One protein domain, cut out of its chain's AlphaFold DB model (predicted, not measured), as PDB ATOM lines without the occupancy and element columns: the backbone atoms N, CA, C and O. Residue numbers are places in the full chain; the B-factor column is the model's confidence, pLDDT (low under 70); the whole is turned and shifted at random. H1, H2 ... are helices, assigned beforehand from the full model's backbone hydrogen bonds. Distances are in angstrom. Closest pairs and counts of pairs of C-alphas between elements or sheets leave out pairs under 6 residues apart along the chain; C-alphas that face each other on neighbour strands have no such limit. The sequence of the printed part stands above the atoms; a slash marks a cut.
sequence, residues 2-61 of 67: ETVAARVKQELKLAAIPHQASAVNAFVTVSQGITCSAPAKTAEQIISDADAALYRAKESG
ATOM      1  N   GLU A   2      26.871 165.262 470.137       96.25
ATOM      2  CA  GLU A   2      26.198 165.433 468.832       96.25
ATOM      3  C   GLU A   2      26.929 166.390 467.874       96.25
ATOM      4  O   GLU A   2      27.118 166.055 466.709       96.25
ATOM      5  N   THR A   3      27.453 167.524 468.361       98.06
ATOM      6  CA  THR A   3      28.279 168.447 467.554       98.06
ATOM      7  C   THR A   3      29.507 167.763 466.947       98.06
ATOM      8  O   THR A   3      29.853 168.007 465.794       98.06
ATOM      9  N   VAL A   4      30.161 166.873 467.702       98.25
ATOM     10  CA  VAL A   4      31.326 166.120 467.218       98.25
ATOM     11  C   VAL A   4      30.890 165.090 466.180       98.25
ATOM     12  O   VAL A   4      31.513 165.009 465.126       98.25
ATOM     13  N   ALA A   5      29.791 164.371 466.420       98.19
ATOM     14  CA  ALA A   5      29.247 163.419 465.453       98.19
ATOM     15  C   ALA A   5      28.830 164.101 464.136       98.19
ATOM     16  O   ALA A   5      29.108 163.596 463.044       98.19
ATOM     17  N   ALA A   6      28.215 165.283 464.220       98.12
ATOM     18  CA  ALA A   6      27.883 166.102 463.060       98.12
ATOM     19  C   ALA A   6      29.142 166.537 462.296       98.12
ATOM     20  O   ALA A   6      29.173 166.423 461.071       98.12
ATOM     21  N   ARG A   7      30.199 166.956 463.010       98.62
ATOM     22  CA  ARG A   7      31.492 167.298 462.406       98.62
ATOM     23  C   ARG A   7      32.112 166.101 461.689       98.62
ATOM     24  O   ARG A   7      32.452 166.232 460.526       98.62
ATOM     25  N   VAL A   8      32.180 164.925 462.318       98.44
ATOM     26  CA  VAL A   8      32.716 163.700 461.685       98.44
ATOM     27  C   VAL A   8      31.970 163.368 460.388       98.44
ATOM     28  O   VAL A   8      32.594 163.101 459.363       98.44
ATOM     29  N   LYS A   9      30.632 163.442 460.398       98.31
ATOM     30  CA  LYS A   9      29.821 163.242 459.189       98.31
ATOM     31  C   LYS A   9      30.127 164.285 458.107       98.31
ATOM     32  O   LYS A   9      30.185 163.935 456.930       98.31
ATOM     33  N   GLN A  10      30.287 165.551 458.488       98.44
ATOM     34  CA  GLN A  10      30.596 166.628 457.551       98.44
ATOM     35  C   GLN A  10      31.992 166.466 456.937       98.44
ATOM     36  O   GLN A  10      32.123 166.597 455.724       98.44
ATOM     37  N   GLU A  11      33.002 166.111 457.731       98.56
ATOM     38  CA  GLU A  11      34.363 165.871 457.236       98.56
ATOM     39  C   GLU A  11      34.412 164.700 456.247       98.56
ATOM     40  O   GLU A  11      35.024 164.819 455.191       98.56
ATOM     41  N   LEU A  12      33.690 163.600 456.504       98.00
ATOM     42  CA  LEU A  12      33.588 162.501 455.531       98.00
ATOM     43  C   LEU A  12      32.922 162.930 454.221       98.00
ATOM     44  O   LEU A  12      33.350 162.512 453.147       98.00
ATOM     45  N   LYS A  13      31.897 163.788 454.299       97.88
ATOM     46  CA  LYS A  13      31.258 164.353 453.108       97.88
ATOM     47  C   LYS A  13      32.240 165.212 452.307       97.88
ATOM     48  O   LYS A  13      32.262 165.102 451.086       97.88
ATOM     49  N   LEU A  14      33.028 166.055 452.977       98.38
ATOM     50  CA  LEU A  14      34.029 166.916 452.337       98.38
ATOM     51  C   LEU A  14      35.189 166.116 451.741       98.38
ATOM     52  O   LEU A  14      35.660 166.449 450.660       98.38
ATOM     53  N   ALA A  15      35.605 165.039 452.408       98.31
ATOM     54  CA  ALA A  15      36.646 164.143 451.918       98.31
ATOM     55  C   ALA A  15      36.245 163.403 450.630       98.31
ATOM     56  O   ALA A  15      37.123 162.924 449.919       98.31
ATOM     57  N   ALA A  16      34.939 163.302 450.335       97.50
ATOM     58  CA  ALA A  16      34.392 162.747 449.095       97.50
ATOM     59  C   ALA A  16      35.024 161.399 448.696       97.50
ATOM     60  O   ALA A  16      35.323 161.150 447.528       97.50
ATOM     61  N   ILE A  17      35.234 160.519 449.681       98.06
ATOM     62  CA  ILE A  17      35.891 159.225 449.480       98.06
ATOM     63  C   ILE A  17      34.993 158.348 448.597       98.06
ATOM     64  O   ILE A  17      33.876 158.032 449.026       98.06
ATOM     65  N   PRO A  18      35.439 157.932 447.395       98.06
ATOM     66  CA  PRO A  18      34.621 157.121 446.502       98.06
ATOM     67  C   PRO A  18      34.264 155.774 447.127       98.06
ATOM     68  O   PRO A  18      35.123 155.059 447.640       98.06
ATOM     69  N   HIS A  19      32.996 155.389 447.028       97.19
ATOM     70  CA  HIS A  19      32.500 154.095 447.478       97.19
ATOM     71  C   HIS A  19      32.118 153.230 446.272       97.19
ATOM     72  O   HIS A  19      30.955 152.916 446.057       97.19
ATOM     73  N   GLN A  20      33.116 152.821 445.482       95.31
ATOM     74  CA  GLN A  20      32.914 152.141 444.189       95.31
ATOM     75  C   GLN A  20      32.056 150.866 444.266       95.31
ATOM     76  O   GLN A  20      31.319 150.563 443.336       95.31
ATOM     77  N   ALA A  21      32.130 150.132 445.378       94.31
ATOM     78  CA  ALA A  21      31.347 148.914 445.593       94.31
ATOM     79  C   ALA A  21      29.906 149.164 446.093       94.31
ATOM     80  O   ALA A  21      29.152 148.214 446.291       94.31
ATOM     81  N   SER A  22      29.518 150.414 446.356       93.12
ATOM     82  CA  SER A  22      28.188 150.745 446.866       93.12
ATOM     83  C   SER A  22      27.206 150.977 445.730       93.12
ATOM     84  O   SER A  22      27.397 151.857 444.895       93.12
ATOM     85  N   ALA A  23      26.094 150.246 445.761       91.94
ATOM     86  CA  ALA A  23      24.960 150.475 444.868       91.94
ATOM     87  C   ALA A  23      24.038 151.622 445.334       91.94
ATOM     88  O   ALA A  23      23.082 151.957 444.644       91.94
ATOM     89  N   VAL A  24      24.280 152.198 446.519       92.06
ATOM     90  CA  VAL A  24      23.334 153.114 447.190       92.06
ATOM     91  C   VAL A  24      23.851 154.551 447.244       92.06
ATOM     92  O   VAL A  24      23.067 155.496 447.218       92.06
ATOM     93  N   ASN A  25      25.165 154.745 447.345       92.69
ATOM     94  CA  ASN A  25      25.771 156.072 447.417       92.69
ATOM     95  C   ASN A  25      27.184 156.042 446.832       92.69
ATOM     96  O   ASN A  25      27.960 155.151 447.172       92.69
ATOM     97  N   ALA A  26      27.514 157.033 446.002       95.75
ATOM     98  CA  ALA A  26      28.815 157.160 445.347       95.75
ATOM     99  C   ALA A  26      29.966 157.449 446.325       95.75
ATOM    100  O   ALA A  26      31.125 157.223 445.981       95.75
ATOM    101  N   PHE A  27      29.659 157.927 447.534       98.00
ATOM    102  CA  PHE A  27      30.651 158.289 448.542       98.00
ATOM    103  C   PHE A  27      30.426 157.570 449.871       98.00
ATOM    104  O   PHE A  27      29.300 157.212 450.236       98.00
ATOM    105  N   VAL A  28      31.513 157.385 450.618       97.69
ATOM    106  CA  VAL A  28      31.474 156.827 451.972       97.69
ATOM    107  C   VAL A  28      30.693 157.764 452.894       97.69
ATOM    108  O   VAL A  28      30.861 158.982 452.882       97.69
ATOM    109  N   THR A  29      29.832 157.177 453.724       97.88
ATOM    110  CA  THR A  29      29.064 157.881 454.758       97.88
ATOM    111  C   THR A  29      29.204 157.158 456.094       97.88
ATOM    112  O   THR A  29      29.719 156.042 456.149       97.88
ATOM    113  N   VAL A  30      28.745 157.778 457.184       98.12
ATOM    114  CA  VAL A  30      28.873 157.216 458.535       98.12
ATOM    115  C   VAL A  30      27.539 157.223 459.272       98.12
ATOM    116  O   VAL A  30      26.806 158.208 459.247       98.12
ATOM    117  N   SER A  31      27.230 156.111 459.942       98.44
ATOM    118  CA  SER A  31      26.166 156.045 460.953       98.44
ATOM    119  C   SER A  31      26.821 155.976 462.327       98.44
ATOM    120  O   SER A  31      27.823 155.280 462.472       98.44
ATOM    121  N   GLN A  32      26.305 156.714 463.305       98.62
ATOM    122  CA  GLN A  32      26.956 156.894 464.606       98.62
ATOM    123  C   GLN A  32      25.948 156.679 465.736       98.62
ATOM    124  O   GLN A  32      24.854 157.238 465.697       98.62
ATOM    125  N   GLY A  33      26.322 155.893 466.742       98.50
ATOM    126  CA  GLY A  33      25.578 155.774 467.991       98.50
ATOM    127  C   GLY A  33      26.255 156.583 469.087       98.50
ATOM    128  O   GLY A  33      27.476 156.528 469.234       98.50
ATOM    129  N   ILE A  34      25.479 157.370 469.824       98.19
ATOM    130  CA  ILE A  34      25.974 158.235 470.892       98.19
ATOM    131  C   ILE A  34      25.322 157.798 472.195       98.19
ATOM    132  O   ILE A  34      24.114 157.646 472.260       98.19
ATOM    133  N   THR A  35      26.096 157.683 473.265       97.69
ATOM    134  CA  THR A  35      25.534 157.577 474.614       97.69
ATOM    135  C   THR A  35      26.343 158.428 475.584       97.69
ATOM    136  O   THR A  35      27.422 158.929 475.254       97.69
ATOM    137  N   CYS A  36      25.815 158.604 476.788       95.56
ATOM    138  CA  CYS A  36      26.530 159.211 477.899       95.56
ATOM    139  C   CYS A  36      26.770 158.156 478.980       95.56
ATOM    140  O   CYS A  36      25.867 157.383 479.318       95.56
ATOM    141  N   SER A  37      27.977 158.154 479.542       94.75
ATOM    142  CA  SER A  37      28.247 157.416 480.769       94.75
ATOM    143  C   SER A  37      27.429 157.998 481.924       94.75
ATOM    144  O   SER A  37      27.067 159.177 481.931       94.75
ATOM    145  N   ALA A  38      27.123 157.153 482.901       94.06
ATOM    146  CA  ALA A  38      26.474 157.551 484.142       94.06
ATOM    147  C   ALA A  38      27.058 156.718 485.292       94.06
ATOM    148  O   ALA A  38      27.470 155.586 485.039       94.06
ATOM    149  N   PRO A  39      27.066 157.219 486.543       94.62
ATOM    150  CA  PRO A  39      27.692 156.517 487.669       94.62
ATOM    151  C   PRO A  39      27.193 155.083 487.893       94.62
ATOM    152  O   PRO A  39      27.951 154.236 488.348       94.62
ATOM    153  N   ALA A  40      25.931 154.801 487.560       95.19
ATOM    154  CA  ALA A  40      25.322 153.482 487.719       95.19
ATOM    155  C   ALA A  40      25.526 152.541 486.517       95.19
ATOM    156  O   ALA A  40      25.042 151.412 486.558       95.19
ATOM    157  N   LYS A  41      26.178 152.994 485.436       95.88
ATOM    158  CA  LYS A  41      26.379 152.187 484.228       95.88
ATOM    159  C   LYS A  41      27.761 151.547 484.212       95.88
ATOM    160  O   LYS A  41      28.764 152.235 484.390       95.88
ATOM    161  N   THR A  42      27.812 150.250 483.922       98.00
ATOM    162  CA  THR A  42      29.073 149.560 483.621       98.00
ATOM    163  C   THR A  42      29.588 149.950 482.235       98.00
ATOM    164  O   THR A  42      28.860 150.519 481.415       98.00
ATOM    165  N   ALA A  43      30.851 149.630 481.947       97.31
ATOM    166  CA  ALA A  43      31.428 149.857 480.625       97.31
ATOM    167  C   ALA A  43      30.651 149.105 479.529       97.31
ATOM    168  O   ALA A  43      30.370 149.668 478.474       97.31
ATOM    169  N   GLU A  44      30.237 147.868 479.804       98.19
ATOM    170  CA  GLU A  44      29.467 147.027 478.883       98.19
ATOM    171  C   GLU A  44      28.104 147.646 478.575       98.19
ATOM    172  O   GLU A  44      27.680 147.653 477.423       98.19
ATOM    173  N   GLN A  45      27.438 148.223 479.581       98.19
ATOM    174  CA  GLN A  45      26.166 148.921 479.386       98.19
ATOM    175  C   GLN A  45      26.338 150.179 478.533       98.19
ATOM    176  O   GLN A  45      25.533 150.432 477.642       98.19
ATOM    177  N   ILE A  46      27.411 150.945 478.748       98.12
ATOM    178  CA  ILE A  46      27.720 152.123 477.924       98.12
ATOM    179  C   ILE A  46      27.957 151.704 476.465       98.12
ATOM    180  O   ILE A  46      27.424 152.331 475.553       98.12
ATOM    181  N   ILE A  47      28.712 150.632 476.220       98.12
ATOM    182  CA  ILE A  47      28.932 150.126 474.858       98.12
ATOM    183  C   ILE A  47      27.610 149.652 474.246       98.12
ATOM    184  O   ILE A  47      27.280 150.048 473.130       98.12
ATOM    185  N   SER A  48      26.823 148.872 474.988       98.31
ATOM    186  CA  SER A  48      25.539 148.347 474.519       98.31
ATOM    187  C   SER A  48      24.552 149.458 474.154       98.31
ATOM    188  O   SER A  48      23.894 149.372 473.118       98.31
ATOM    189  N   ASP A  49      24.489 150.533 474.942       98.25
ATOM    190  CA  ASP A  49      23.638 151.688 474.647       98.25
ATOM    191  C   ASP A  49      24.093 152.429 473.382       98.25
ATOM    192  O   ASP A  49      23.264 152.812 472.550       98.25
ATOM    193  N   ALA A  50      25.408 152.622 473.218       98.19
ATOM    194  CA  ALA A  50      25.972 153.228 472.014       98.19
ATOM    195  C   ALA A  50      25.680 152.373 470.772       98.19
ATOM    196  O   ALA A  50      25.280 152.911 469.739       98.19
ATOM    197  N   ASP A  51      25.810 151.051 470.876       98.56
ATOM    198  CA  ASP A  51      25.485 150.123 469.794       98.56
ATOM    199  C   ASP A  51      23.991 150.136 469.465       98.56
ATOM    200  O   ASP A  51      23.623 150.183 468.290       98.56
ATOM    201  N   ALA A  52      23.114 150.177 470.470       98.62
ATOM    202  CA  ALA A  52      21.676 150.289 470.252       98.62
ATOM    203  C   ALA A  52      21.326 151.578 469.489       98.62
ATOM    204  O   ALA A  52      20.541 151.548 468.539       98.62
ATOM    205  N   ALA A  53      21.943 152.707 469.850       98.62
ATOM    206  CA  ALA A  53      21.805 153.954 469.104       98.62
ATOM    207  C   ALA A  53      22.356 153.827 467.670       98.62
ATOM    208  O   ALA A  53      21.704 154.238 466.710       98.62
ATOM    209  N   LEU A  54      23.513 153.187 467.484       98.69
ATOM    210  CA  LEU A  54      24.092 152.945 466.160       98.69
ATOM    211  C   LEU A  54      23.162 152.108 465.268       98.69
ATOM    212  O   LEU A  54      23.028 152.396 464.075       98.69
ATOM    213  N   TYR A  55      22.520 151.083 465.827       98.50
ATOM    214  CA  TYR A  55      21.532 150.276 465.116       98.50
ATOM    215  C   TYR A  55      20.315 151.107 464.709       98.50
ATOM    216  O   TYR A  55      19.981 151.114 463.522       98.50
ATOM    217  N   ARG A  56      19.747 151.912 465.619       98.62
ATOM    218  CA  ARG A  56      18.657 152.850 465.281       98.62
ATOM    219  C   ARG A  56      19.039 153.781 464.131       98.62
ATOM    220  O   ARG A  56      18.242 153.990 463.216       98.62
ATOM    221  N   ALA A  57      20.271 154.296 464.123       98.44
ATOM    222  CA  ALA A  57      20.760 155.161 463.051       98.44
ATOM    223  C   ALA A  57      20.812 154.432 461.700       98.44
ATOM    224  O   ALA A  57      20.481 155.016 460.667       98.44
ATOM    225  N   LYS A  58      21.217 153.154 461.691       97.81
ATOM    226  CA  LYS A  58      21.268 152.325 460.476       97.81
ATOM    227  C   LYS A  58      19.876 151.995 459.942       97.81
ATOM    228  O   LYS A  58      19.678 152.052 458.731       97.81
ATOM    229  N   GLU A  59      18.938 151.658 460.820       98.12
ATOM    230  CA  GLU A  59      17.558 151.321 460.449       98.12
ATOM    231  C   GLU A  59      16.786 152.545 459.963       98.12
ATOM    232  O   GLU A  59      16.024 152.466 459.004       98.12
ATOM    233  N   SER A  60      17.073 153.713 460.535       96.88
ATOM    234  CA  SER A  60      16.426 154.976 460.172       96.88
ATOM    235  C   SER A  60      17.051 155.665 458.947       96.88
ATOM    236  O   SER A  60      17.070 156.890 458.852       96.88
ATOM    237  N   GLY A  61      17.598 154.887 458.009       95.31
ATOM    238  CA  GLY A  61      18.119 155.398 456.736       95.31
ATOM    239  C   GLY A  61      19.623 155.680 456.683       95.31
ATOM    240  O   GLY A  61      20.098 156.174 455.659       95.31
TER     241      GLY A  61
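What this domain is: This is residues 2 to 61 of the 67 residues of the protein "Diguanylate cyclase" of Escherichia coli (UniProt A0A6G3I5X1). Two helices, H1 and H2, lie on either side of an extended run of chain, residues 28 to 35, which passes between them along the length of a loose rod. A loop, residues 18 to 26, makes one end, and a turn at residues 37 to 41 leads into H2 at the other. The printed part has 60 residues with two named helices, H1 then H2, and no named strand; the class is all helix. The whole is loose, with a radius of gyration of the C-alphas of 14.3 A, and spans 43 by 21 by 16 A.

Where its parts are: H1 is residues 2 to 15, 19.9 A long, from C-alpha 2 at (26.198, 165.433, 468.832). H2 is residues 43 to 59, 24.5 A long, ending with C-alpha 59 at (17.558, 151.321, 460.449).

How they stand to each other: H1 and H2 are apart, no C-alpha of one within 8 A of the other. Every O i to N i+4 pair is within hydrogen-bond range in H1 and H2.

The domain as a whole: The C-alphas farthest apart, Gln 20 and Ala 40, are 44.2 A apart. The 27-residue link H1 to H2 is long. The printed part has no cut, and no printed residue is under 70 in pLDDT.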